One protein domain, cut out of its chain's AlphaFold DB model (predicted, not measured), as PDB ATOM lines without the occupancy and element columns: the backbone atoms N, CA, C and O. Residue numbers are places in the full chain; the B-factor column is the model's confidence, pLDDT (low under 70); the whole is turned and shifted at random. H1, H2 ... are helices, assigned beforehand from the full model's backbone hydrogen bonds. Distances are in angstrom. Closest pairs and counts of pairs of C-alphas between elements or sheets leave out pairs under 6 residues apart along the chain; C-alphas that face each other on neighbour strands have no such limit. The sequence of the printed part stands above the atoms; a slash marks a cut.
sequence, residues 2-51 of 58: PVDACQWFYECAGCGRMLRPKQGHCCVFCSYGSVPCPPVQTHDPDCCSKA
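What this domain is: This is residues 2 to 51 of the 58 residues of an uncharacterized protein of Methylocaldum sp. 0917 (UniProt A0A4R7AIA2). Little regular structure: a mostly loop-built chain in which residues 8 to 20 fold back on themselves as a long looped arm at one end, with the very short helix H1 near the middle and two more, H2 and H3, at the other end. Residues 10 to 11 pair antiparallel with 18 to 19. The printed part has 50 residues with H1, H2 and H3 in that order, no named strand, and class all helix, though named elements hold only 13 residues. It is compact, with a radius of gyration of the C-alphas of 10.7 A and spans of 32 by 22 by 16 A.

How they stand to each other: H1, residues 28 to 32, is apart from H2, residues 38 to 41, and from H3, residues 45 to 48. H2 and H3 touch only at the corner by their link; their closest C-alphas, Pro 39 and Cys 47, are 6.5 A apart. In H1 the O i to N i+4 pair is within hydrogen-bond range; H2 and H3 are too short for one, and their O i to N i+3 pair is within range in H2 but not in H3.

Where its parts are: H1 begins at C-alpha 28 (-19.749, -18.049, 0.682) and spans 5.9 A, H2 5.0 A and H3 5.9 A, ending at C-alpha 48 (-12.592, -17.074, -8.798).

The domain as a whole: The farthest C-alphas, Cys 15 and His 43, are 32.0 A apart. The printed part has no cut, and both links are tight. Residues 2 to 5, 39 to 40 and 42 to 51 have pLDDT under 70.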
ATOM      1  N   PRO A   2     -21.350 -29.948  -4.013       52.50
ATOM      2  CA  PRO A   2     -20.794 -30.447  -5.267       52.50
ATOM      3  C   PRO A   2     -19.381 -29.870  -5.424       52.50
ATOM      4  O   PRO A   2     -19.166 -28.680  -5.189       52.50
ATOM      5  N   VAL A   3     -18.399 -30.736  -5.651       56.09
ATOM      6  CA  VAL A   3     -16.958 -30.403  -5.663       56.09
ATOM      7  C   VAL A   3     -16.536 -29.617  -6.908       56.09
ATOM      8  O   VAL A   3     -15.370 -29.293  -7.080       56.09
ATOM      9  N   ASP A   4     -17.492 -29.303  -7.764       57.81
ATOM     10  CA  ASP A   4     -17.345 -28.809  -9.124       57.81
ATOM     11  C   ASP A   4     -17.870 -27.378  -9.311       57.81
ATOM     12  O   ASP A   4     -17.673 -26.795 -10.371       57.81
ATOM     13  N   ALA A   5     -18.507 -26.769  -8.301       66.56
ATOM     14  CA  ALA A   5     -19.079 -25.433  -8.464       66.56
ATOM     15  C   ALA A   5     -19.032 -24.569  -7.204       66.56
ATOM     16  O   ALA A   5     -19.095 -25.040  -6.069       66.56
ATOM     17  N   CYS A   6     -18.981 -23.257  -7.417       76.31
ATOM     18  CA  CYS A   6     -19.048 -22.262  -6.359       76.31
ATOM     19  C   CYS A   6     -20.481 -21.921  -5.968       76.31
ATOM     20  O   CYS A   6     -21.331 -21.629  -6.804       76.31
ATOM     21  N   GLN A   7     -20.733 -21.900  -4.661       77.44
ATOM     22  CA  GLN A   7     -22.050 -21.618  -4.111       77.44
ATOM     23  C   GLN A   7     -22.122 -20.164  -3.641       77.44
ATOM     24  O   GLN A   7     -21.506 -19.771  -2.648       77.44
ATOM     25  N   TRP A   8     -22.864 -19.352  -4.392       81.06
ATOM     26  CA  TRP A   8     -23.041 -17.929  -4.097       81.06
ATOM     27  C   TRP A   8     -24.023 -17.677  -2.951       81.06
ATOM     28  O   TRP A   8     -23.868 -16.732  -2.184       81.06
ATOM     29  N   PHE A   9     -25.025 -18.541  -2.808       85.81
ATOM     30  CA  PHE A   9     -26.006 -18.463  -1.736       85.81
ATOM     31  C   PHE A   9     -25.950 -19.739  -0.919       85.81
ATOM     32  O   PHE A   9     -26.069 -20.834  -1.467       85.81
ATOM     33  N   TYR A  10     -25.772 -19.594   0.386       85.94
ATOM     34  CA  TYR A  10     -25.805 -20.714   1.314       85.94
ATOM     35  C   TYR A  10     -26.741 -20.387   2.460       85.94
ATOM     36  O   TYR A  10     -26.605 -19.350   3.107       85.94
ATOM     37  N   GLU A  11     -27.695 -21.272   2.707       89.44
ATOM     38  CA  GLU A  11     -28.537 -21.181   3.885       89.44
ATOM     39  C   GLU A  11     -27.792 -21.778   5.077       89.44
ATOM     40  O   GLU A  11     -27.406 -22.947   5.084       89.44
ATOM     41  N   CYS A  12     -27.551 -20.957   6.094       86.12
ATOM     42  CA  CYS A  12     -26.880 -21.414   7.296       86.12
ATOM     43  C   CYS A  12     -27.774 -22.393   8.063       86.12
ATOM     44  O   CYS A  12     -28.734 -21.970   8.700       86.12
ATOM     45  N   ALA A  13     -27.406 -23.674   8.102       84.00
ATOM     46  CA  ALA A  13     -28.147 -24.698   8.844       84.00
ATOM     47  C   ALA A  13     -28.287 -24.410  10.357       84.00
ATOM     48  O   ALA A  13     -29.189 -24.932  11.000       84.00
ATOM     49  N   GLY A  14     -27.409 -23.580  10.935       87.94
ATOM     50  CA  GLY A  14     -27.477 -23.209  12.351       87.94
ATOM     51  C   GLY A  14     -28.441 -22.063  12.671       87.94
ATOM     52  O   GLY A  14     -28.942 -21.990  13.787       87.94
ATOM     53  N   CYS A  15     -28.696 -21.146  11.729       91.50
ATOM     54  CA  CYS A  15     -29.509 -19.947  11.993       91.50
ATOM     55  C   CYS A  15     -30.546 -19.605  10.910       91.50
ATOM     56  O   CYS A  15     -31.220 -18.584  11.031       91.50
ATOM     57  N   GLY A  16     -30.660 -20.408   9.850       91.25
ATOM     58  CA  GLY A  16     -31.618 -20.237   8.750       91.25
ATOM     59  C   GLY A  16     -31.387 -18.999   7.879       91.25
ATOM     60  O   GLY A  16     -32.247 -18.616   7.092       91.25
ATOM     61  N   ARG A  17     -30.255 -18.303   8.030       92.25
ATOM     62  CA  ARG A  17     -29.975 -17.086   7.255       92.25
ATOM     63  C   ARG A  17     -29.331 -17.421   5.922       92.25
ATOM     64  O   ARG A  17     -28.396 -18.217   5.862       92.25
ATOM     65  N   MET A  18     -29.771 -16.726   4.879       91.12
ATOM     66  CA  MET A  18     -29.136 -16.775   3.569       91.12
ATOM     67  C   MET A  18     -27.859 -15.927   3.580       91.12
ATOM     68  O   MET A  18     -27.904 -14.698   3.657       91.12
ATOM     69  N   LEU A  19     -26.714 -16.598   3.524       89.12
ATOM     70  CA  LEU A  19     -25.400 -15.982   3.434       89.12
ATOM     71  C   LEU A  19     -25.073 -15.658   1.975       89.12
ATOM     72  O   LEU A  19     -25.378 -16.432   1.067       89.12
ATOM     73  N   ARG A  20     -24.420 -14.512   1.780       88.62
ATOM     74  CA  ARG A  20     -23.868 -14.049   0.501       88.62
ATOM     75  C   ARG A  20     -22.368 -13.824   0.668       88.62
ATOM     76  O   ARG A  20     -21.966 -13.448   1.769       88.62
ATOM     77  N   PRO A  21     -21.540 -14.032  -0.366       88.56
ATOM     78  CA  PRO A  21     -20.117 -13.745  -0.283       88.56
ATOM     79  C   PRO A  21     -19.847 -12.298   0.125       88.56
ATOM     80  O   PRO A  21     -20.608 -11.383  -0.198       88.56
ATOM     81  N   LYS A  22     -18.732 -12.104   0.827       85.00
ATOM     82  CA  LYS A  22     -18.190 -10.775   1.107       85.00
ATOM     83  C   LYS A  22     -17.618 -10.180  -0.177       85.00
ATOM     84  O   LYS A  22     -17.213 -10.901  -1.087       85.00
ATOM     85  N   GLN A  23     -17.552  -8.854  -0.231       82.88
ATOM     86  CA  GLN A  23     -16.962  -8.163  -1.369       82.88
ATOM     87  C   GLN A  23     -15.503  -8.602  -1.570       82.88
ATOM     88  O   GLN A  23     -14.742  -8.686  -0.609       82.88
ATOM     89  N   GLY A  24     -15.143  -8.929  -2.815       78.12
ATOM     90  CA  GLY A  24     -13.824  -9.470  -3.170       78.12
ATOM     91  C   GLY A  24     -13.679 -10.992  -3.039       78.12
ATOM     92  O   GLY A  24     -12.636 -11.522  -3.406       78.12
ATOM     93  N   HIS A  25     -14.704 -11.712  -2.570       80.25
ATOM     94  CA  HIS A  25     -14.700 -13.176  -2.511       80.25
ATOM     95  C   HIS A  25     -15.665 -13.779  -3.538       80.25
ATOM     96  O   HIS A  25     -16.787 -13.315  -3.709       80.25
ATOM     97  N   CYS A  26     -15.247 -14.872  -4.176       79.38
ATOM     98  CA  CYS A  26     -16.019 -15.547  -5.223       79.38
ATOM     99  C   CYS A  26     -17.200 -16.400  -4.716       79.38
ATOM    100  O   CYS A  26     -18.097 -16.717  -5.489       79.38
ATOM    101  N   CYS A  27     -17.235 -16.807  -3.440       83.12
ATOM    102  CA  CYS A  27     -18.356 -17.577  -2.886       83.12
ATOM    103  C   CYS A  27     -18.445 -17.492  -1.351       83.12
ATOM    104  O   CYS A  27     -17.544 -16.971  -0.678       83.12
ATOM    105  N   VAL A  28     -19.533 -18.020  -0.779       86.75
ATOM    106  CA  VAL A  28     -19.749 -18.049   0.682       86.75
ATOM    107  C   VAL A  28     -18.666 -18.837   1.421       86.75
ATOM    108  O   VAL A  28     -18.239 -18.422   2.493       86.75
ATOM    109  N   PHE A  29     -18.146 -19.912   0.828       83.19
ATOM    110  CA  PHE A  29     -17.088 -20.723   1.436       83.19
ATOM    111  C   PHE A  29     -15.749 -19.994   1.449       83.19
ATOM    112  O   PHE A  29     -15.067 -20.021   2.463       83.19
ATOM    113  N   CYS A  30     -15.418 -19.224   0.411       82.19
ATOM    114  CA  CYS A  30     -14.243 -18.353   0.465       82.19
ATOM    115  C   CYS A  30     -14.399 -17.236   1.506       82.19
ATOM    116  O   CYS A  30     -13.399 -16.734   2.002       82.19
ATOM    117  N   SER A  31     -15.630 -16.810   1.811       85.25
ATOM    118  CA  SER A  31     -15.904 -15.673   2.706       85.25
ATOM    119  C   SER A  31     -16.004 -16.048   4.188       85.25
ATOM    120  O   SER A  31     -15.696 -15.226   5.060       85.25
ATOM    121  N   TYR A  32     -16.515 -17.250   4.465       84.62
ATOM    122  CA  TYR A  32     -16.868 -17.727   5.807       84.62
ATOM    123  C   TYR A  32     -16.292 -19.109   6.135       84.62
ATOM    124  O   TYR A  32     -16.304 -19.502   7.299       84.62
ATOM    125  N   GLY A  33     -15.823 -19.862   5.141       80.25
ATOM    126  CA  GLY A  33     -15.220 -21.176   5.329       80.25
ATOM    127  C   GLY A  33     -13.740 -21.081   5.689       80.25
ATOM    128  O   GLY A  33     -13.041 -20.148   5.303       80.25
ATOM    129  N   SER A  34     -13.256 -22.072   6.438       78.69
ATOM    130  CA  SER A  34     -11.830 -22.223   6.758       78.69
ATOM    131  C   SER A  34     -11.040 -22.859   5.611       78.69
ATOM    132  O   SER A  34      -9.835 -22.664   5.505       78.69
ATOM    133  N   VAL A  35     -11.729 -23.635   4.768       77.88
ATOM    134  CA  VAL A  35     -11.170 -24.287   3.583       77.88
ATOM    135  C   VAL A  35     -11.684 -23.538   2.348       77.88
ATOM    136  O   VAL A  35     -12.896 -23.321   2.252       77.88
ATOM    137  N   PRO A  36     -10.798 -23.120   1.422       71.06
ATOM    138  CA  PRO A  36     -11.202 -22.459   0.182       71.06
ATOM    139  C   PRO A  36     -12.100 -23.370  -0.666       71.06
ATOM    140  O   PRO A  36     -12.081 -24.591  -0.515       71.06
ATOM    141  N   CYS A  37     -12.912 -22.781  -1.549       76.50
ATOM    142  CA  CYS A  37     -13.853 -23.568  -2.342       76.50
ATOM    143  C   CYS A  37     -13.132 -24.561  -3.275       76.50
ATOM    144  O   CYS A  37     -12.046 -24.252  -3.772       76.50
ATOM    145  N   PRO A  38     -13.740 -25.730  -3.553       72.06
ATOM    146  CA  PRO A  38     -13.117 -26.766  -4.378       72.06
ATOM    147  C   PRO A  38     -12.603 -26.282  -5.748       72.06
ATOM    148  O   PRO A  38     -11.475 -26.635  -6.084       72.06
ATOM    149  N   PRO A  39     -13.307 -25.396  -6.491       68.38
ATOM    150  CA  PRO A  39     -12.810 -24.888  -7.777       68.38
ATOM    151  C   PRO A  39     -11.460 -24.158  -7.695       68.38
ATOM    152  O   PRO A  39     -10.646 -24.248  -8.609       68.38
ATOM    153  N   VAL A  40     -11.172 -23.483  -6.574       69.81
ATOM    154  CA  VAL A  40      -9.856 -22.856  -6.336       69.81
ATOM    155  C   VAL A  40      -8.776 -23.911  -6.113       69.81
ATOM    156  O   VAL A  40      -7.628 -23.704  -6.494       69.81
ATOM    157  N   GLN A  41      -9.129 -25.047  -5.509       70.44
ATOM    158  CA  GLN A  41      -8.196 -26.146  -5.254       70.44
ATOM    159  C   GLN A  41      -7.869 -26.927  -6.531       70.44
ATOM    160  O   GLN A  41      -6.757 -27.431  -6.668       70.44
ATOM    161  N   THR A  42      -8.810 -27.011  -7.473       68.38
ATOM    162  CA  THR A  42      -8.637 -27.707  -8.757       68.38
ATOM    163  C   THR A  42      -8.112 -26.811  -9.881       68.38
ATOM    164  O   THR A  42      -8.036 -27.270 -11.016       68.38
ATOM    165  N   HIS A  43      -7.724 -25.561  -9.585       62.06
ATOM    166  CA  HIS A  43      -7.301 -24.568 -10.582       62.06
ATOM    167  C   HIS A  43      -8.348 -24.315 -11.678       62.06
ATOM    168  O   HIS A  43      -7.981 -24.048 -12.820       62.06
ATOM    169  N   ASP A  44      -9.640 -24.372 -11.351       63.16
ATOM    170  CA  ASP A  44     -10.675 -23.952 -12.290       63.16
ATOM    171  C   ASP A  44     -10.814 -22.416 -12.227       63.16
ATOM    172  O   ASP A  44     -11.260 -21.867 -11.207       63.16
ATOM    173  N   PRO A  45     -10.375 -21.686 -13.268       57.94
ATOM    174  CA  PRO A  45     -10.338 -20.231 -13.241       57.94
ATOM    175  C   PRO A  45     -11.737 -19.610 -13.315       57.94
ATOM    176  O   PRO A  45     -11.894 -18.439 -12.962       57.94
ATOM    177  N   ASP A  46     -12.771 -20.336 -13.747       60.62
ATOM    178  CA  ASP A  46     -14.053 -19.696 -14.050       60.62
ATOM    179  C   ASP A  46     -14.821 -19.260 -12.793       60.62
ATOM    180  O   ASP A  46     -15.599 -18.306 -12.850       60.62
ATOM    181  N   CYS A  47     -14.558 -19.868 -11.628       62.28
ATOM    182  CA  CYS A  47     -15.210 -19.439 -10.389       62.28
ATOM    183  C   CYS A  47     -14.574 -18.187  -9.744       62.28
ATOM    184  O   CYS A  47     -15.301 -17.295  -9.299       62.28
ATOM    185  N   CYS A  48     -13.243 -18.110  -9.622       59.00
ATOM    186  CA  CYS A  48     -12.592 -17.074  -8.798       59.00
ATOM    187  C   CYS A  48     -11.718 -16.084  -9.575       59.00
ATOM    188  O   CYS A  48     -11.327 -15.070  -8.998       59.00
ATOM    189  N   SER A  49     -11.496 -16.281 -10.877       58.88
ATOM    190  CA  SER A  49     -10.775 -15.303 -11.707       58.88
ATOM    191  C   SER A  49     -11.641 -14.110 -12.142       58.88
ATOM    192  O   SER A  49     -11.124 -13.169 -12.736       58.88
ATOM    193  N   LYS A  50     -12.948 -14.100 -11.832       52.91
ATOM    194  CA  LYS A  50     -13.893 -13.052 -12.277       52.91
ATOM    195  C   LYS A  50     -14.546 -12.236 -11.156       52.91
ATOM    196  O   LYS A  50     -15.607 -11.657 -11.358       52.91
ATOM    197  N   ALA A  51     -13.911 -12.115  -9.988       50.47
ATOM    198  CA  ALA A  51     -14.366 -11.146  -8.981       50.47
ATOM    199  C   ALA A  51     -13.933  -9.692  -9.281       50.47
ATOM    200  O   ALA A  51     -14.439  -8.795  -8.620       50.47
TER     201      ALA A  51